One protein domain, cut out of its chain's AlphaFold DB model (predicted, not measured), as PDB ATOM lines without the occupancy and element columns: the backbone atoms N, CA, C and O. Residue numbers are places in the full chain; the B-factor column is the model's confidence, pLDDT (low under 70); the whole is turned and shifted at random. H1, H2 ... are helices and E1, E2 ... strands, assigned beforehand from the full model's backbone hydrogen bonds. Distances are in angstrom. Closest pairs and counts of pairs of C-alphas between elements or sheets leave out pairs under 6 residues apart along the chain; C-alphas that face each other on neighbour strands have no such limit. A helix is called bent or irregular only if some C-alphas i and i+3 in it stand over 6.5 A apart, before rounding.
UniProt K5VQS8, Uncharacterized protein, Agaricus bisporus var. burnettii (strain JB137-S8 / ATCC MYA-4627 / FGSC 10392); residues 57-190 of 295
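What this domain is: This is residues 57 to 190 of the 295 residues of an uncharacterized protein of Agaricus bisporus var. burnettii (strain JB137-S8 / ATCC MYA-4627 / FGSC 10392) (UniProt K5VQS8). One long helix, H2, runs through the middle; H1 crosses it on one side, and a tiny three-stranded sheet sits on the other side, only grazed by it. Short H3 is close by, H4 meets the last residues of H2, and H4 and H5 make a corner that leads away to one end of the length, while residues 114 to 119 stick out at the other end. The printed part has 134 residues, with five named helices and three named strands in the order H1 E1 E2 H2 H3 E3 H4 H5; the class is mostly helix. The sheet runs E1 E2 E3 and is antiparallel. The whole is compact, with a radius of gyration of the C-alphas of 15.5 A, yet elongated, spanning 54 by 31 by 31 A.

Where its parts are: H1, residues 57 to 71, begins with C-alpha 57 at (-44.703, -26.607, -14.467) and is 21.1 A long. E1 is residues 83 to 85, 6.3 A, and E2 residues 95 to 97, 6.6 A. H2, residues 121 to 141, measures 30.2 A from C-alpha 121 at (-59.820, -7.849, -14.738). H3 is residues 150 to 158, 12.3 A, and E3 residues 160 to 162, 5.4 A. H4 is residues 170 to 178, 12.2 A. H5, residues 180 to 188, 13.5 A, ends with C-alpha 188 at (-24.178, -3.490, 2.074); it is irregular, with C-alphas 181 and 184 7.1 A apart.

How they stand to each other: H1 touches residues 128 to 136 of H2, opposite ways at a steep tilt of 63 degrees; the closest C-alphas, of Ala 65 and Ala 132, are 4.2 A apart. H2 only grazes the sheet, with its residues 126 to 134. E1 and E2 form a hairpin, with N 97 and O 83 3.0 A apart, within hydrogen-bond range. Between E2 and E3, N 161 and O 96 are also within range, at 3.0 A. H3 and H2 are close but not clearly touching, the C-alphas of Val 136 and Cys 152 being closest at 6.7 A. H2 and H4 only just touch, only at their ends, with 3 pairs of C-alphas within 8 A; the closest are Lys 141 and Glu 172, 6.0 A. H4 and H5 only just touch, only at the corner, about perpendicular at 82 degrees; their closest C-alphas, of Met 177 and Arg 183, are 5.8 A apart. In H1, H2, H3 and H4 every O i to N i+4 pair is within hydrogen-bond range; in H5, 3 of 5 are.

The domain as a whole: The two farthest C-alphas, of Glu 116 and Thr 180, are 54.5 A apart. The printed part has no cut. The links H1 to E1 and E2 to H2 are long, the latter with 23 residues. Confidence is under 70 at residues 79 to 95, 111 to 118 and 165 to 166.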
ATOM      1  N   ALA A  57     -43.545 -27.344 -14.965       86.06
ATOM      2  CA  ALA A  57     -44.703 -26.607 -14.467       86.06
ATOM      3  C   ALA A  57     -44.326 -25.706 -13.284       86.06
ATOM      4  O   ALA A  57     -44.724 -24.545 -13.251       86.06
ATOM      5  N   TYR A  58     -43.508 -26.216 -12.364       87.00
ATOM      6  CA  TYR A  58     -42.981 -25.459 -11.234       87.00
ATOM      7  C   TYR A  58     -42.062 -24.303 -11.674       87.00
ATOM      8  O   TYR A  58     -42.230 -23.175 -11.220       87.00
ATOM      9  N   LEU A  59     -41.139 -24.524 -12.618       89.50
ATOM     10  CA  LEU A  59     -40.299 -23.449 -13.165       89.50
ATOM     11  C   LEU A  59     -41.134 -22.364 -13.852       89.50
ATOM     12  O   LEU A  59     -40.847 -21.174 -13.717       89.50
ATOM     13  N   LEU A  60     -42.172 -22.770 -14.580       89.19
ATOM     14  CA  LEU A  60     -43.100 -21.853 -15.226       89.19
ATOM     15  C   LEU A  60     -43.902 -21.049 -14.190       89.19
ATOM     16  O   LEU A  60     -44.093 -19.845 -14.354       89.19
ATOM     17  N   GLU A  61     -44.335 -21.693 -13.109       89.06
ATOM     18  CA  GLU A  61     -44.998 -21.045 -11.981       89.06
ATOM     19  C   GLU A  61     -44.094 -20.001 -11.308       89.06
ATOM     20  O   GLU A  61     -44.533 -18.867 -11.102       89.06
ATOM     21  N   ILE A  62     -42.822 -20.331 -11.056       91.69
ATOM     22  CA  ILE A  62     -41.820 -19.377 -10.559       91.69
ATOM     23  C   ILE A  62     -41.704 -18.185 -11.511       91.69
ATOM     24  O   ILE A  62     -41.824 -17.036 -11.088       91.69
ATOM     25  N   GLN A  63     -41.490 -18.443 -12.805       93.19
ATOM     26  CA  GLN A  63     -41.331 -17.386 -13.806       93.19
ATOM     27  C   GLN A  63     -42.544 -16.453 -13.846       93.19
ATOM     28  O   GLN A  63     -42.385 -15.233 -13.911       93.19
ATOM     29  N   TYR A  64     -43.759 -17.001 -13.772       91.44
ATOM     30  CA  TYR A  64     -44.965 -16.184 -13.732       91.44
ATOM     31  C   TYR A  64     -45.092 -15.386 -12.441       91.44
ATOM     32  O   TYR A  64     -45.455 -14.210 -12.517       91.44
ATOM     33  N   ALA A  65     -44.770 -15.977 -11.287       93.62
ATOM     34  CA  ALA A  65     -44.773 -15.267 -10.015       93.62
ATOM     35  C   ALA A  65     -43.822 -14.062 -10.067       93.62
ATOM     36  O   ALA A  65     -44.258 -12.934  -9.832       93.62
ATOM     37  N   PHE A  66     -42.567 -14.261 -10.479       95.25
ATOM     38  CA  PHE A  66     -41.599 -13.169 -10.607       95.25
ATOM     39  C   PHE A  66     -42.044 -12.108 -11.609       95.25
ATOM     40  O   PHE A  66     -42.045 -10.931 -11.265       95.25
ATOM     41  N   ARG A  67     -42.539 -12.500 -12.788       94.88
ATOM     42  CA  ARG A  67     -43.068 -11.547 -13.775       94.88
ATOM     43  C   ARG A  67     -44.180 -10.669 -13.191       94.88
ATOM     44  O   ARG A  67     -44.215  -9.469 -13.444       94.88
ATOM     45  N   ILE A  68     -45.120 -11.260 -12.447       93.88
ATOM     46  CA  ILE A  68     -46.226 -10.516 -11.822       93.88
ATOM     47  C   ILE A  68     -45.684  -9.522 -10.790       93.88
ATOM     48  O   ILE A  68     -46.116  -8.370 -10.762       93.88
ATOM     49  N   LEU A  69     -44.731  -9.952  -9.964       93.75
ATOM     50  CA  LEU A  69     -44.143  -9.121  -8.915       93.75
ATOM     51  C   LEU A  69     -43.262  -8.004  -9.484       93.75
ATOM     52  O   LEU A  69     -43.296  -6.892  -8.975       93.75
ATOM     53  N   GLU A  70     -42.539  -8.248 -10.575       93.69
ATOM     54  CA  GLU A  70     -41.772  -7.226 -11.300       93.69
ATOM     55  C   GLU A  70     -42.670  -6.166 -11.951       93.69
ATOM     56  O   GLU A  70     -42.275  -5.009 -12.082       93.69
ATOM     57  N   GLN A  71     -43.896  -6.532 -12.337       93.88
ATOM     58  CA  GLN A  71     -44.888  -5.593 -12.874       93.88
ATOM     59  C   GLN A  71     -45.557  -4.740 -11.782       93.88
ATOM     60  O   GLN A  71     -46.129  -3.691 -12.092       93.88
ATOM     61  N   ALA A  72     -45.484  -5.163 -10.518       92.44
ATOM     62  CA  ALA A  72     -46.054  -4.454  -9.373       92.44
ATOM     63  C   ALA A  72     -45.174  -4.574  -8.106       92.44
ATOM     64  O   ALA A  72     -45.647  -5.068  -7.079       92.44
ATOM     65  N   PRO A  73     -43.909  -4.110  -8.139       88.94
ATOM     66  CA  PRO A  73     -42.940  -4.362  -7.066       88.94
ATOM     67  C   PRO A  73     -43.306  -3.640  -5.766       88.94
ATOM     68  O   PRO A  73     -43.120  -4.171  -4.672       88.94
ATOM     69  N   ASP A  74     -43.914  -2.460  -5.888       86.62
ATOM     70  CA  ASP A  74     -44.375  -1.652  -4.759       86.62
ATOM     71  C   ASP A  74     -45.787  -2.048  -4.295       86.62
ATOM     72  O   ASP A  74     -46.396  -1.371  -3.466       86.62
ATOM     73  N   GLY A  75     -46.331  -3.150  -4.814       87.38
ATOM     74  CA  GLY A  75     -47.676  -3.633  -4.536       87.38
ATOM     75  C   GLY A  75     -48.787  -2.888  -5.267       87.38
ATOM     76  O   GLY A  75     -48.568  -1.947  -6.033       87.38
ATOM     77  N   ILE A  76     -50.014  -3.338  -5.015       88.88
ATOM     78  CA  ILE A  76     -51.228  -2.875  -5.691       88.88
ATOM     79  C   ILE A  76     -52.279  -2.410  -4.680       88.88
ATOM     80  O   ILE A  76     -52.304  -2.898  -3.548       88.88
ATOM     81  N   ASP A  77     -53.143  -1.486  -5.090       86.81
ATOM     82  CA  ASP A  77     -54.337  -1.077  -4.358       86.81
ATOM     83  C   ASP A  77     -55.531  -0.928  -5.308       86.81
ATOM     84  O   ASP A  77     -55.500  -0.206  -6.305       86.81
ATOM     85  N   PHE A  78     -56.605  -1.629  -4.970       80.25
ATOM     86  CA  PHE A  78     -57.896  -1.601  -5.644       80.25
ATOM     87  C   PHE A  78     -59.002  -1.072  -4.722       80.25
ATOM     88  O   PHE A  78     -60.160  -1.088  -5.104       80.25
ATOM     89  N   GLY A  79     -58.691  -0.615  -3.507       69.00
ATOM     90  CA  GLY A  79     -59.607   0.110  -2.622       69.00
ATOM     91  C   GLY A  79     -60.639  -0.732  -1.862       69.00
ATOM     92  O   GLY A  79     -61.121  -0.273  -0.828       69.00
ATOM     93  N   TYR A  80     -60.958  -1.951  -2.313       60.28
ATOM     94  CA  TYR A  80     -62.185  -2.638  -1.883       60.28
ATOM     95  C   TYR A  80     -62.085  -3.548  -0.640       60.28
ATOM     96  O   TYR A  80     -63.093  -3.683   0.048       60.28
ATOM     97  N   VAL A  81     -60.938  -4.161  -0.296       59.94
ATOM     98  CA  VAL A  81     -60.839  -5.089   0.863       59.94
ATOM     99  C   VAL A  81     -59.393  -5.252   1.352       59.94
ATOM    100  O   VAL A  81     -58.457  -5.047   0.583       59.94
ATOM    101  N   ASP A  82     -59.209  -5.674   2.607       64.00
ATOM    102  CA  ASP A  82     -57.920  -6.160   3.108       64.00
ATOM    103  C   ASP A  82     -57.447  -7.375   2.302       64.00
ATOM    104  O   ASP A  82     -58.195  -8.315   2.005       64.00
ATOM    105  N   TYR A  83     -56.172  -7.358   1.920       65.31
ATOM    106  CA  TYR A  83     -55.579  -8.387   1.082       65.31
ATOM    107  C   TYR A  83     -55.154  -9.589   1.909       65.31
ATOM    108  O   TYR A  83     -53.973  -9.841   2.134       65.31
ATOM    109  N   ILE A  84     -56.154 -10.346   2.343       66.62
ATOM    110  CA  ILE A  84     -55.936 -11.604   3.041       66.62
ATOM    111  C   ILE A  84     -55.386 -12.620   2.039       66.62
ATOM    112  O   ILE A  84     -55.983 -12.837   0.972       66.62
ATOM    113  N   ILE A  85     -54.238 -13.208   2.377       64.56
ATOM    114  CA  ILE A  85     -53.724 -14.418   1.740       64.56
ATOM    115  C   ILE A  85     -54.309 -15.613   2.492       64.56
ATOM    116  O   ILE A  85     -54.071 -15.770   3.691       64.56
ATOM    117  N   HIS A  86     -55.079 -16.443   1.792       60.66
ATOM    118  CA  HIS A  86     -55.558 -17.717   2.315       60.66
ATOM    119  C   HIS A  86     -54.648 -18.829   1.806       60.66
ATOM    120  O   HIS A  86     -54.579 -19.055   0.604       60.66
ATOM    121  N   ASP A  87     -53.979 -19.521   2.724       48.78
ATOM    122  CA  ASP A  87     -53.186 -20.718   2.408       48.78
ATOM    123  C   ASP A  87     -54.017 -22.008   2.601       48.78
ATOM    124  O   ASP A  87     -53.686 -23.084   2.119       48.78
ATOM    125  N   THR A  88     -55.158 -21.916   3.301       48.34
ATOM    126  CA  THR A  88     -56.056 -23.047   3.586       48.34
ATOM    127  C   THR A  88     -57.523 -22.601   3.662       48.34
ATOM    128  O   THR A  88     -57.798 -21.426   3.912       48.34
ATOM    129  N   PRO A  89     -58.499 -23.518   3.490       43.94
ATOM    130  CA  PRO A  89     -59.929 -23.194   3.532       43.94
ATOM    131  C   PRO A  89     -60.473 -22.841   4.933       43.94
ATOM    132  O   PRO A  89     -61.687 -22.730   5.093       43.94
ATOM    133  N   MET A  90     -59.622 -22.665   5.955       43.59
ATOM    134  CA  MET A  90     -60.053 -22.251   7.295       43.59
ATOM    135  C   MET A  90     -59.754 -20.766   7.573       43.59
ATOM    136  O   MET A  90     -58.667 -20.289   7.253       43.59
ATOM    137  N   PRO A  91     -60.678 -20.012   8.208       45.00
ATOM    138  CA  PRO A  91     -60.636 -18.546   8.228       45.00
ATOM    139  C   PRO A  91     -59.779 -17.954   9.360       45.00
ATOM    140  O   PRO A  91     -59.802 -16.746   9.580       45.00
ATOM    141  N   SER A  92     -59.066 -18.774  10.133       44.12
ATOM    142  CA  SER A  92     -58.539 -18.389  11.451       44.12
ATOM    143  C   SER A  92     -57.101 -17.861  11.467       44.12
ATOM    144  O   SER A  92     -56.643 -17.399  12.510       44.12
ATOM    145  N   SER A  93     -56.386 -17.861  10.341       50.88
ATOM    146  CA  SER A  93     -55.019 -17.329  10.256       50.88
ATOM    147  C   SER A  93     -54.874 -16.413   9.047       50.88
ATOM    148  O   SER A  93     -54.661 -16.881   7.933       50.88
ATOM    149  N   MET A  94     -55.021 -15.104   9.267       56.34
ATOM    150  CA  MET A  94     -54.892 -14.092   8.218       56.34
ATOM    151  C   MET A  94     -53.497 -13.471   8.252       56.34
ATOM    152  O   MET A  94     -53.077 -12.932   9.276       56.34
ATOM    153  N   THR A  95     -52.806 -13.530   7.121       67.69
ATOM    154  CA  THR A  95     -51.692 -12.633   6.813       67.69
ATOM    155  C   THR A  95     -52.245 -11.561   5.874       67.69
ATOM    156  O   THR A  95     -52.842 -11.900   4.848       67.69
ATOM    157  N   VAL A  96     -52.104 -10.283   6.240       77.12
ATOM    158  CA  VAL A  96     -52.679  -9.161   5.476       77.12
ATOM    159  C   VAL A  96     -51.569  -8.452   4.720       77.12
ATOM    160  O   VAL A  96     -50.644  -7.907   5.330       77.12
ATOM    161  N   LEU A  97     -51.670  -8.451   3.389       81.94
ATOM    162  CA  LEU A  97     -50.772  -7.660   2.559       81.94
ATOM    163  C   LEU A  97     -51.091  -6.178   2.705       81.94
ATOM    164  O   LEU A  97     -52.244  -5.761   2.577       81.94
ATOM    165  N   ALA A  98     -50.034  -5.398   2.889       83.12
ATOM    166  CA  ALA A  98     -50.073  -3.958   2.771       83.12
ATOM    167  C   ALA A  98     -50.585  -3.563   1.386       83.12
ATOM    168  O   ALA A  98     -50.282  -4.217   0.378       83.12
ATOM    169  N   ARG A  99     -51.328  -2.462   1.327       84.62
ATOM    170  CA  ARG A  99     -51.728  -1.836   0.061       84.62
ATOM    171  C   ARG A  99     -50.530  -1.122  -0.554       84.62
ATOM    172  O   ARG A  99     -49.676  -0.596   0.157       84.62
ATOM    173  N   GLY A 100     -50.378  -1.210  -1.869       84.94
ATOM    174  CA  GLY A 100     -49.300  -0.530  -2.592       84.94
ATOM    175  C   GLY A 100     -49.788   0.755  -3.252       84.94
ATOM    176  O   GLY A 100     -50.989   0.931  -3.409       84.94
ATOM    177  N   PRO A 101     -48.894   1.654  -3.691       85.38
ATOM    178  CA  PRO A 101     -49.298   2.826  -4.461       85.38
ATOM    179  C   PRO A 101     -49.682   2.473  -5.909       85.38
ATOM    180  O   PRO A 101     -50.210   3.318  -6.629       85.38
ATOM    181  N   GLY A 102     -49.390   1.249  -6.368       85.06
ATOM    182  CA  GLY A 102     -49.672   0.804  -7.726       85.06
ATOM    183  C   GLY A 102     -51.151   0.501  -7.962       85.06
ATOM    184  O   GLY A 102     -51.859   0.010  -7.093       85.06
ATOM    185  N   THR A 103     -51.618   0.710  -9.191       82.12
ATOM    186  CA  THR A 103     -52.995   0.375  -9.604       82.12
ATOM    187  C   THR A 103     -53.140  -1.069 -10.084       82.12
ATOM    188  O   THR A 103     -54.198  -1.457 -10.565       82.12
ATOM    189  N   GLY A 104     -52.055  -1.851 -10.081       85.12
ATOM    190  CA  GLY A 104     -52.004  -3.204 -10.644       85.12
ATOM    191  C   GLY A 104     -52.180  -3.293 -12.162       85.12
ATOM    192  O   GLY A 104     -51.954  -4.360 -12.713       85.12
ATOM    193  N   SER A 105     -52.516  -2.202 -12.857       87.25
ATOM    194  CA  SER A 105     -52.780  -2.170 -14.309       87.25
ATOM    195  C   SER A 105     -51.619  -2.660 -15.183       87.25
ATOM    196  O   SER A 105     -51.854  -3.179 -16.271       87.25
ATOM    197  N   ASN A 106     -50.384  -2.570 -14.683       90.12
ATOM    198  CA  ASN A 106     -49.188  -3.101 -15.340       90.12
ATOM    199  C   ASN A 106     -49.150  -4.639 -15.369       90.12
ATOM    200  O   ASN A 106     -48.431  -5.214 -16.189       90.12
ATOM    201  N   ILE A 107     -49.918  -5.306 -14.497       90.12
ATOM    202  CA  ILE A 107     -50.034  -6.762 -14.488       90.12
ATOM    203  C   ILE A 107     -50.761  -7.185 -15.761       90.12
ATOM    204  O   ILE A 107     -51.969  -6.977 -15.937       90.12
ATOM    205  N   SER A 108     -49.986  -7.777 -16.662       87.38
ATOM    206  CA  SER A 108     -50.452  -8.172 -17.982       87.38
ATOM    207  C   SER A 108     -51.334  -9.411 -17.878       87.38
ATOM    208  O   SER A 108     -50.882 -10.484 -17.469       87.38
ATOM    209  N   LEU A 109     -52.590  -9.270 -18.296       83.94
ATOM    210  CA  LEU A 109     -53.505 -10.390 -18.459       83.94
ATOM    211  C   LEU A 109     -53.349 -10.934 -19.874       83.94
ATOM    212  O   LEU A 109     -53.504 -10.205 -20.849       83.94
ATOM    213  N   ALA A 110     -53.031 -12.221 -19.989       72.06
ATOM    214  CA  ALA A 110     -53.060 -12.892 -21.285       72.06
ATOM    215  C   ALA A 110     -54.504 -13.208 -21.726       72.06
ATOM    216  O   ALA A 110     -54.752 -13.379 -22.917       72.06
ATOM    217  N   TRP A 111     -55.435 -13.270 -20.766       69.12
ATOM    218  CA  TRP A 111     -56.843 -13.603 -20.960       69.12
ATOM    219  C   TRP A 111     -57.687 -12.594 -20.164       69.12
ATOM    220  O   TRP A 111     -57.596 -12.612 -18.932       69.12
ATOM    221  N   PRO A 112     -58.437 -11.685 -20.815       62.09
ATOM    222  CA  PRO A 112     -59.412 -10.854 -20.113       62.09
ATOM    223  C   PRO A 112     -60.511 -11.753 -19.548       62.09
ATOM    224  O   PRO A 112     -60.830 -12.788 -20.145       62.09
ATOM    225  N   VAL A 113     -61.051 -11.400 -18.382       64.25
ATOM    226  CA  VAL A 113     -62.126 -12.210 -17.801       64.25
ATOM    227  C   VAL A 113     -63.438 -11.921 -18.504       64.25
ATOM    228  O   VAL A 113     -63.726 -10.783 -18.860       64.25
ATOM    229  N   ASP A 114     -64.191 -12.991 -18.739       61.38
ATOM    230  CA  ASP A 114     -65.531 -12.928 -19.298       61.38
ATOM    231  C   ASP A 114     -66.437 -12.078 -18.396       61.38
ATOM    232  O   ASP A 114     -66.566 -12.359 -17.202       61.38
ATOM    233  N   GLU A 115     -67.055 -11.043 -18.970       57.66
ATOM    234  CA  GLU A 115     -67.938 -10.104 -18.267       57.66
ATOM    235  C   GLU A 115     -69.208 -10.784 -17.718       57.66
ATOM    236  O   GLU A 115     -69.919 -10.195 -16.905       57.66
ATOM    237  N   GLU A 116     -69.502 -12.024 -18.134       58.41
ATOM    238  CA  GLU A 116     -70.619 -12.823 -17.608       58.41
ATOM    239  C   GLU A 116     -70.407 -13.310 -16.162       58.41
ATOM    240  O   GLU A 116     -71.373 -13.637 -15.465       58.41
ATOM    241  N   LEU A 117     -69.160 -13.362 -15.689       59.19
ATOM    242  CA  LEU A 117     -68.841 -13.610 -14.287       59.19
ATOM    243  C   LEU A 117     -68.739 -12.256 -13.573       59.19
ATOM    244  O   LEU A 117     -68.202 -11.308 -14.136       59.19
ATOM    245  N   ASP A 118     -69.193 -12.155 -12.318       65.06
ATOM    246  CA  ASP A 118     -69.007 -10.971 -11.444       65.06
ATOM    247  C   ASP A 118     -67.526 -10.806 -11.020       65.06
ATOM    248  O   ASP A 118     -67.160 -10.662  -9.854       65.06
ATOM    249  N   TRP A 119     -66.634 -10.949 -11.993       75.25
ATOM    250  CA  TRP A 119     -65.201 -11.051 -11.875       75.25
ATOM    251  C   TRP A 119     -64.577 -10.187 -12.962       75.25
ATOM    252  O   TRP A 119     -64.515 -10.558 -14.128       75.25
ATOM    253  N   ASN A 120     -64.092  -9.016 -12.572       83.19
ATOM    254  CA  ASN A 120     -63.430  -8.113 -13.501       83.19
ATOM    255  C   ASN A 120     -61.914  -8.353 -13.548       83.19
ATOM    256  O   ASN A 120     -61.317  -8.983 -12.670       83.19
ATOM    257  N   ASP A 121     -61.269  -7.772 -14.557       85.56
ATOM    258  CA  ASP A 121     -59.820  -7.849 -14.738       85.56
ATOM    259  C   ASP A 121     -59.016  -7.397 -13.508       85.56
ATOM    260  O   ASP A 121     -57.945  -7.938 -13.230       85.56
ATOM    261  N   ASN A 122     -59.506  -6.415 -12.746       87.00
ATOM    262  CA  ASN A 122     -58.828  -5.962 -11.529       87.00
ATOM    263  C   ASN A 122     -58.866  -7.039 -10.437       87.00
ATOM    264  O   ASN A 122     -57.855  -7.273  -9.776       87.00
ATOM    265  N   GLY A 123     -59.985  -7.758 -10.306       84.44
ATOM    266  CA  GLY A 123     -60.097  -8.952  -9.472       84.44
ATOM    267  C   GLY A 123     -59.086 -10.027  -9.873       84.44
ATOM    268  O   GLY A 123     -58.388 -10.569  -9.014       84.44
ATOM    269  N   THR A 124     -58.915 -10.270 -11.176       86.31
ATOM    270  CA  THR A 124     -57.911 -11.217 -11.698       86.31
ATOM    271  C   THR A 124     -56.496 -10.801 -11.351       86.31
ATOM    272  O   THR A 124     -55.744 -11.594 -10.789       86.31
ATOM    273  N   ARG A 125     -56.131  -9.547 -11.645       90.00
ATOM    274  CA  ARG A 125     -54.798  -9.005 -11.347       90.00
ATOM    275  C   ARG A 125     -54.494  -9.094  -9.859       90.00
ATOM    276  O   ARG A 125     -53.385  -9.471  -9.485       90.00
ATOM    277  N   LEU A 126     -55.489  -8.816  -9.018       87.69
ATOM    278  CA  LEU A 126     -55.357  -8.963  -7.578       87.69
ATOM    279  C   LEU A 126     -55.057 -10.406  -7.170       87.69
ATOM    280  O   LEU A 126     -54.130 -10.634  -6.397       87.69
ATOM    281  N   GLN A 127     -55.814 -11.382  -7.671       85.44
ATOM    282  CA  GLN A 127     -55.550 -12.781  -7.328       85.44
ATOM    283  C   GLN A 127     -54.210 -13.267  -7.857       85.44
ATOM    284  O   GLN A 127     -53.494 -13.951  -7.136       85.44
ATOM    285  N   MET A 128     -53.837 -12.879  -9.076       90.00
ATOM    286  CA  MET A 128     -52.522 -13.186  -9.636       90.00
ATOM    287  C   MET A 128     -51.403 -12.650  -8.742       90.00
ATOM    288  O   MET A 128     -50.461 -13.377  -8.441       90.00
ATOM    289  N   TYR A 129     -51.527 -11.409  -8.265       91.12
ATOM    290  CA  TYR A 129     -50.566 -10.824  -7.335       91.12
ATOM    291  C   TYR A 129     -50.537 -11.563  -5.990       91.12
ATOM    292  O   TYR A 129     -49.462 -11.896  -5.503       91.12
ATOM    293  N   LYS A 130     -51.703 -11.886  -5.411       87.75
ATOM    294  CA  LYS A 130     -51.785 -12.668  -4.166       87.75
ATOM    295  C   LYS A 130     -51.114 -14.034  -4.305       87.75
ATOM    296  O   LYS A 130     -50.307 -14.380  -3.454       87.75
ATOM    297  N   LEU A 131     -51.410 -14.767  -5.378       88.44
ATOM    298  CA  LEU A 131     -50.801 -16.066  -5.673       88.44
ATOM    299  C   LEU A 131     -49.283 -15.946  -5.845       88.44
ATOM    300  O   LEU A 131     -48.543 -16.738  -5.275       88.44
ATOM    301  N   ALA A 132     -48.806 -14.920  -6.553       92.50
ATOM    302  CA  ALA A 132     -47.374 -14.687  -6.709       92.50
ATOM    303  C   ALA A 132     -46.677 -14.429  -5.361       92.50
ATOM    304  O   ALA A 132     -45.607 -14.979  -5.109       92.50
ATOM    305  N   ILE A 133     -47.294 -13.644  -4.468       90.88
ATOM    306  CA  ILE A 133     -46.773 -13.442  -3.109       90.88
ATOM    307  C   ILE A 133     -46.809 -14.744  -2.299       90.88
ATOM    308  O   ILE A 133     -45.833 -15.043  -1.612       90.88
ATOM    309  N   SER A 134     -47.890 -15.525  -2.380       88.31
ATOM    310  CA  SER A 134     -47.976 -16.834  -1.718       88.31
ATOM    311  C   SER A 134     -46.850 -17.762  -2.159       88.31
ATOM    312  O   SER A 134     -46.215 -18.378  -1.310       88.31
ATOM    313  N   ASN A 135     -46.542 -17.794  -3.456       91.19
ATOM    314  CA  ASN A 135     -45.454 -18.608  -3.992       91.19
ATOM    315  C   ASN A 135     -44.094 -18.162  -3.447       91.19
ATOM    316  O   ASN A 135     -43.282 -19.006  -3.086       91.19
ATOM    317  N   VAL A 136     -43.866 -16.849  -3.304       92.12
ATOM    318  CA  VAL A 136     -42.658 -16.341  -2.635       92.12
ATOM    319  C   VAL A 136     -42.615 -16.779  -1.177       92.12
ATOM    320  O   VAL A 136     -41.580 -17.255  -0.729       92.12
ATOM    321  N   VAL A 137     -43.711 -16.629  -0.432       90.12
ATOM    322  CA  VAL A 137     -43.783 -17.036   0.979       90.12
ATOM    323  C   VAL A 137     -43.470 -18.522   1.131       90.12
ATOM    324  O   VAL A 137     -42.636 -18.884   1.956       90.12
ATOM    325  N   GLU A 138     -44.113 -19.371   0.335       89.81
ATOM    326  CA  GLU A 138     -43.986 -20.819   0.444       89.81
ATOM    327  C   GLU A 138     -42.620 -21.315  -0.036       89.81
ATOM    328  O   GLU A 138     -41.943 -22.042   0.691       89.81
ATOM    329  N   GLY A 139     -42.146 -20.845  -1.190       90.69
ATOM    330  CA  GLY A 139     -40.811 -21.183  -1.679       90.69
ATOM    331  C   GLY A 139     -39.711 -20.721  -0.721       90.69
ATOM    332  O   GLY A 139     -38.733 -21.433  -0.487       90.69
ATOM    333  N   PHE A 140     -39.899 -19.573  -0.064       91.50
ATOM    334  CA  PHE A 140     -38.983 -19.105   0.972       91.50
ATOM    335  C   PHE A 140     -39.004 -20.007   2.219       91.50
ATOM    336  O   PHE A 140     -37.935 -20.344   2.729       91.50
ATOM    337  N   LYS A 141     -40.181 -20.453   2.696       88.50
ATOM    338  CA  LYS A 141     -40.280 -21.431   3.806       88.50
ATOM    339  C   LYS A 141     -39.549 -22.733   3.494       88.50
ATOM    340  O   LYS A 141     -38.938 -23.339   4.369       88.50
ATOM    341  N   GLN A 142     -39.632 -23.170   2.243       90.06
ATOM    342  CA  GLN A 142     -38.990 -24.393   1.774       90.06
ATOM    343  C   GLN A 142     -37.480 -24.217   1.541       90.06
ATOM    344  O   GLN A 142     -36.781 -25.195   1.275       90.06
ATOM    345  N   GLY A 143     -36.949 -22.996   1.687       89.50
ATOM    346  CA  GLY A 143     -35.536 -22.690   1.472       89.50
ATOM    347  C   GLY A 143     -35.129 -22.765   0.001       89.50
ATOM    348  O   GLY A 143     -33.963 -23.015  -0.308       89.50
ATOM    349  N   GLU A 144     -36.077 -22.581  -0.917       91.75
ATOM    350  CA  GLU A 144     -35.830 -22.703  -2.346       91.75
ATOM    351  C   GLU A 144     -34.952 -21.544  -2.851       91.75
ATOM    352  O   GLU A 144     -35.320 -20.371  -2.704       91.75
ATOM    353  N   PRO A 145     -33.808 -21.823  -3.508       91.00
ATOM    354  CA  PRO A 145     -32.860 -20.782  -3.907       91.00
ATOM    355  C   PRO A 145     -33.463 -19.687  -4.796       91.00
ATOM    356  O   PRO A 145     -33.055 -18.530  -4.696       91.00
ATOM    357  N   ALA A 146     -34.450 -20.037  -5.629       91.81
ATOM    358  CA  ALA A 146     -35.147 -19.097  -6.503       91.81
ATOM    359  C   ALA A 146     -35.861 -17.981  -5.724       91.81
ATOM    360  O   ALA A 146     -35.940 -16.857  -6.212       91.81
ATOM    361  N   PHE A 147     -36.329 -18.261  -4.505       93.19
ATOM    362  CA  PHE A 147     -37.074 -17.318  -3.668       93.19
ATOM    363  C   PHE A 147     -36.222 -16.674  -2.568       93.19
ATOM    364  O   PHE A 147     -36.635 -15.691  -1.962       93.19
ATOM    365  N   CYS A 148     -34.987 -17.129  -2.362       90.94
ATOM    366  CA  CYS A 148     -34.033 -16.538  -1.416       90.94
ATOM    367  C   CYS A 148     -33.283 -15.311  -1.984       90.94
ATOM    368  O   CYS A 148     -32.168 -14.992  -1.556       90.94
ATOM    369  N   THR A 149     -33.863 -14.611  -2.959       91.62
ATOM    370  CA  THR A 149     -33.245 -13.449  -3.618       91.62
ATOM    371  C   THR A 149     -33.427 -12.166  -2.807       91.62
ATOM    372  O   THR A 149     -34.311 -12.059  -1.959       91.62
ATOM    373  N   GLU A 150     -32.605 -11.151  -3.088       90.38
ATOM    374  CA  GLU A 150     -32.750  -9.820  -2.480       90.38
ATOM    375  C   GLU A 150     -34.163  -9.248  -2.667       90.38
ATOM    376  O   GLU A 150     -34.758  -8.719  -1.727       90.38
ATOM    377  N   PHE A 151     -34.694  -9.383  -3.884       91.31
ATOM    378  CA  PHE A 151     -36.019  -8.908  -4.250       91.31
ATOM    379  C   PHE A 151     -37.097  -9.517  -3.348       91.31
ATOM    380  O   PHE A 151     -37.861  -8.787  -2.719       91.31
ATOM    381  N   CYS A 152     -37.102 -10.845  -3.205       91.88
ATOM    382  CA  CYS A 152     -38.047 -11.552  -2.347       91.88
ATOM    383  C   CYS A 152     -37.890 -11.181  -0.868       91.88
ATOM    384  O   CYS A 152     -38.889 -10.992  -0.181       91.88
ATOM    385  N   ILE A 153     -36.658 -11.010  -0.377       89.69
ATOM    386  CA  ILE A 153     -36.415 -10.590   1.011       89.69
ATOM    387  C   ILE A 153     -37.027  -9.205   1.264       89.69
ATOM    388  O   ILE A 153     -37.751  -9.020   2.241       89.69
ATOM    389  N   ARG A 154     -36.793  -8.232   0.372       87.75
ATOM    390  CA  ARG A 154     -37.388  -6.888   0.486       87.75
ATOM    391  C   ARG A 154     -38.908  -6.932   0.411       87.75
ATOM    392  O   ARG A 154     -39.576  -6.236   1.175       87.75
ATOM    393  N   LEU A 155     -39.444  -7.756  -0.481       88.75
ATOM    394  CA  LEU A 155     -40.876  -7.963  -0.635       88.75
ATOM    395  C   LEU A 155     -41.494  -8.477   0.674       88.75
ATOM    396  O   LEU A 155     -42.421  -7.867   1.200       88.75
ATOM    397  N   LEU A 156     -40.929  -9.535   1.262       87.12
ATOM    398  CA  LEU A 156     -41.401 -10.107   2.527       87.12
ATOM    399  C   LEU A 156     -41.303  -9.118   3.698       87.12
ATOM    400  O   LEU A 156     -42.186  -9.096   4.550       87.12
ATOM    401  N   LEU A 157     -40.264  -8.283   3.732       82.94
ATOM    402  CA  LEU A 157     -40.054  -7.299   4.800       82.94
ATOM    403  C   LEU A 157     -40.961  -6.063   4.709       82.94
ATOM    404  O   LEU A 157     -41.178  -5.403   5.722       82.94
ATOM    405  N   SER A 158     -41.452  -5.718   3.516       81.56
ATOM    406  CA  SER A 158     -42.158  -4.449   3.272       81.56
ATOM    407  C   SER A 158     -43.640  -4.602   2.940       81.56
ATOM    408  O   SER A 158     -44.399  -3.650   3.101       81.56
ATOM    409  N   ARG A 159     -44.078  -5.773   2.459       83.81
ATOM    410  CA  ARG A 159     -45.417  -5.931   1.870       83.81
ATOM    411  C   ARG A 159     -46.511  -6.392   2.814       83.81
ATOM    412  O   ARG A 159     -47.618  -6.632   2.344       83.81
ATOM    413  N   PHE A 160     -46.250  -6.506   4.107       81.75
ATOM    414  CA  PHE A 160     -47.195  -7.084   5.057       81.75
ATOM    415  C   PHE A 160     -47.522  -6.102   6.182       81.75
ATOM    416  O   PHE A 160     -46.632  -5.657   6.905       81.75
ATOM    417  N   ASP A 161     -48.813  -5.801   6.338       74.75
ATOM    418  CA  ASP A 161     -49.328  -4.949   7.422       74.75
ATOM    419  C   ASP A 161     -49.473  -5.739   8.725       74.75
ATOM    420  O   ASP A 161     -49.280  -5.222   9.828       74.75
ATOM    421  N   SER A 162     -49.821  -7.021   8.604       72.06
ATOM    422  CA  SER A 162     -49.867  -7.951   9.723       72.06
ATOM    423  C   SER A 162     -49.413  -9.332   9.281       72.06
ATOM    424  O   SER A 162     -49.644  -9.762   8.149       72.06
ATOM    425  N   TYR A 163     -48.766 -10.030  10.204       71.19
ATOM    426  CA  TYR A 163     -48.126 -11.302   9.933       71.19
ATOM    427  C   TYR A 163     -48.745 -12.387  10.805       71.19
ATOM    428  O   TYR A 163     -48.922 -12.202  12.010       71.19
ATOM    429  N   ASN A 164     -49.018 -13.550  10.228       72.75
ATOM    430  CA  ASN A 164     -49.365 -14.725  11.007       72.75
ATOM    431  C   ASN A 164     -48.110 -15.566  11.277       72.75
ATOM    432  O   ASN A 164     -47.423 -15.946  10.334       72.75
ATOM    433  N   PHE A 165     -47.822 -15.891  12.542       65.38
ATOM    434  CA  PHE A 165     -46.604 -16.627  12.914       65.38
ATOM    435  C   PHE A 165     -46.497 -18.014  12.261       65.38
ATOM    436  O   PHE A 165     -45.397 -18.462  11.961       65.38
ATOM    437  N   SER A 166     -47.630 -18.675  12.018       69.62
ATOM    438  CA  SER A 166     -47.665 -20.008  11.408       69.62
ATOM    439  C   SER A 166     -47.554 -19.970   9.882       69.62
ATOM    440  O   SER A 166     -47.179 -20.971   9.283       69.62
ATOM    441  N   LEU A 167     -47.905 -18.845   9.245       73.19
ATOM    442  CA  LEU A 167     -47.939 -18.728   7.781       73.19
ATOM    443  C   LEU A 167     -46.815 -17.871   7.205       73.19
ATOM    444  O   LEU A 167     -46.488 -18.029   6.035       73.19
ATOM    445  N   PHE A 168     -46.244 -16.952   7.977       81.62
ATOM    446  CA  PHE A 168     -45.150 -16.101   7.525       81.62
ATOM    447  C   PHE A 168     -43.794 -16.762   7.829       81.62
ATOM    448  O   PHE A 168     -43.643 -17.312   8.924       81.62
ATOM    449  N   PRO A 169     -42.797 -16.705   6.920       85.44
ATOM    450  CA  PRO A 169     -41.531 -17.433   7.041       85.44
ATOM    451  C   PRO A 169     -40.564 -16.756   8.025       85.44
ATOM    452  O   PRO A 169     -39.453 -16.362   7.681       85.44
ATOM    453  N   TYR A 170     -40.992 -16.546   9.269       80.00
ATOM    454  CA  TYR A 170     -40.211 -15.830  10.277       80.00
ATOM    455  C   TYR A 170     -38.884 -16.496  10.588       80.00
ATOM    456  O   TYR A 170     -37.856 -15.831  10.737       80.00
ATOM    457  N   ARG A 171     -38.937 -17.817  10.750       80.50
ATOM    458  CA  ARG A 171     -37.781 -18.614  11.126       80.50
ATOM    459  C   ARG A 171     -36.767 -18.606   9.999       80.50
ATOM    460  O   ARG A 171     -35.598 -18.348  10.250       80.50
ATOM    461  N   GLU A 172     -37.233 -18.837   8.784       86.81
ATOM    462  CA  GLU A 172     -36.408 -18.919   7.591       86.81
ATOM    463  C   GLU A 172     -35.816 -17.548   7.269       86.81
ATOM    464  O   GLU A 172     -34.633 -17.455   6.957       86.81
ATOM    465  N   LEU A 173     -36.594 -16.466   7.411       83.81
ATOM    466  CA  LEU A 173     -36.115 -15.108   7.143       83.81
ATOM    467  C   LEU A 173     -35.018 -14.731   8.134       83.81
ATOM    468  O   LEU A 173     -33.980 -14.210   7.740       83.81
ATOM    469  N   ARG A 174     -35.219 -15.049   9.417       79.94
ATOM    470  CA  ARG A 174     -34.186 -14.896  10.441       79.94
ATOM    471  C   ARG A 174     -32.952 -15.717  10.071       79.94
ATOM    472  O   ARG A 174     -31.866 -15.162   9.970       79.94
ATOM    473  N   ASP A 175     -33.106 -17.019   9.876       83.38
ATOM    474  CA  ASP A 175     -31.969 -17.912   9.662       83.38
ATOM    475  C   ASP A 175     -31.162 -17.479   8.415       83.38
ATOM    476  O   ASP A 175     -29.936 -17.430   8.481       83.38
ATOM    477  N   LEU A 176     -31.829 -17.018   7.346       84.38
ATOM    478  CA  LEU A 176     -31.200 -16.491   6.130       84.38
ATOM    479  C   LEU A 176     -30.514 -15.129   6.320       84.38
ATOM    480  O   LEU A 176     -29.393 -14.933   5.855       84.38
ATOM    481  N   MET A 177     -31.175 -14.164   6.973       77.69
ATOM    482  CA  MET A 177     -30.632 -12.807   7.153       77.69
ATOM    483  C   MET A 177     -29.366 -12.788   8.010       77.69
ATOM    484  O   MET A 177     -28.568 -11.848   7.951       77.69
ATOM    485  N   PHE A 178     -29.205 -13.828   8.817       73.44
ATOM    486  CA  PHE A 178     -28.192 -13.913   9.850       73.44
ATOM    487  C   PHE A 178     -27.196 -15.039   9.654       73.44
ATOM    488  O   PHE A 178     -26.251 -15.174  10.433       73.44
ATOM    489  N   GLU A 179     -27.352 -15.783   8.568       80.75
ATOM    490  CA  GLU A 179     -26.300 -16.620   8.043       80.75
ATOM    491  C   GLU A 179     -25.065 -15.755   7.749       80.75
ATOM    492  O   GLU A 179     -25.134 -14.734   7.055       80.75
ATOM    493  N   THR A 180     -23.912 -16.141   8.300       71.06
ATOM    494  CA  THR A 180     -22.669 -15.352   8.240       71.06
ATOM    495  C   THR A 180     -22.259 -15.012   6.805       71.06
ATOM    496  O   THR A 180     -21.712 -13.936   6.555       71.06
ATOM    497  N   SER A 181     -22.566 -15.914   5.870       80.56
ATOM    498  CA  SER A 181     -22.307 -15.795   4.434       80.56
ATOM    499  C   SER A 181     -23.066 -14.635   3.780       80.56
ATOM    500  O   SER A 181     -22.515 -13.960   2.914       80.56
ATOM    501  N   ARG A 182     -24.305 -14.365   4.212       80.94
ATOM    502  CA  ARG A 182     -25.208 -13.387   3.580       80.94
ATOM    503  C   ARG A 182     -25.379 -12.098   4.362       80.94
ATOM    504  O   ARG A 182     -25.774 -11.083   3.796       80.94
ATOM    505  N   ARG A 183     -25.052 -12.106   5.654       80.75
ATOM    506  CA  ARG A 183     -25.208 -10.939   6.530       80.75
ATOM    507  C   ARG A 183     -24.534  -9.683   5.968       80.75
ATOM    508  O   ARG A 183     -25.161  -8.628   5.929       80.75
ATOM    509  N   HIS A 184     -23.286  -9.804   5.514       82.56
ATOM    510  CA  HIS A 184     -22.533  -8.685   4.940       82.56
ATOM    511  C   HIS A 184     -23.194  -8.161   3.658       82.56
ATOM    512  O   HIS A 184     -23.439  -6.966   3.546       82.56
ATOM    513  N   GLU A 185     -23.598  -9.063   2.757       86.50
ATOM    514  CA  GLU A 185     -24.320  -8.720   1.523       86.50
ATOM    515  C   GLU A 185     -25.593  -7.905   1.822       86.50
ATOM    516  O   GLU A 185     -25.868  -6.888   1.186       86.50
ATOM    517  N   LEU A 186     -26.371  -8.330   2.820       83.88
ATOM    518  CA  LEU A 186     -27.621  -7.672   3.201       83.88
ATOM    519  C   LEU A 186     -27.400  -6.332   3.912       83.88
ATOM    520  O   LEU A 186     -28.243  -5.438   3.784       83.88
ATOM    521  N   MET A 187     -26.292  -6.178   4.642       81.94
ATOM    522  CA  MET A 187     -25.885  -4.898   5.227       81.94
ATOM    523  C   MET A 187     -25.456  -3.901   4.152       81.94
ATOM    524  O   MET A 187     -25.936  -2.769   4.160       81.94
ATOM    525  N   ASP A 188     -24.638  -4.331   3.188       86.00
ATOM    526  CA  ASP A 188     -24.178  -3.490   2.074       86.00
ATOM    527  C   ASP A 188     -25.351  -2.989   1.222       86.00
ATOM    528  O   ASP A 188     -25.377  -1.846   0.766       86.00
ATOM    529  N   LYS A 189     -26.380  -3.827   1.067       83.69
ATOM    530  CA  LYS A 189     -27.633  -3.491   0.375       83.69
ATOM    531  C   LYS A 189     -28.600  -2.659   1.228       83.69
ATOM    532  O   LYS A 189     -29.677  -2.286   0.755       83.69
ATOM    533  N   GLY A 190     -28.267  -2.386   2.489       80.62
ATOM    534  CA  GLY A 190     -29.096  -1.621   3.423       80.62
ATOM    535  C   GLY A 190     -30.406  -2.306   3.825       80.62
ATOM    536  O   GLY A 190     -31.302  -1.635   4.339       80.62
TER     537      GLY A 190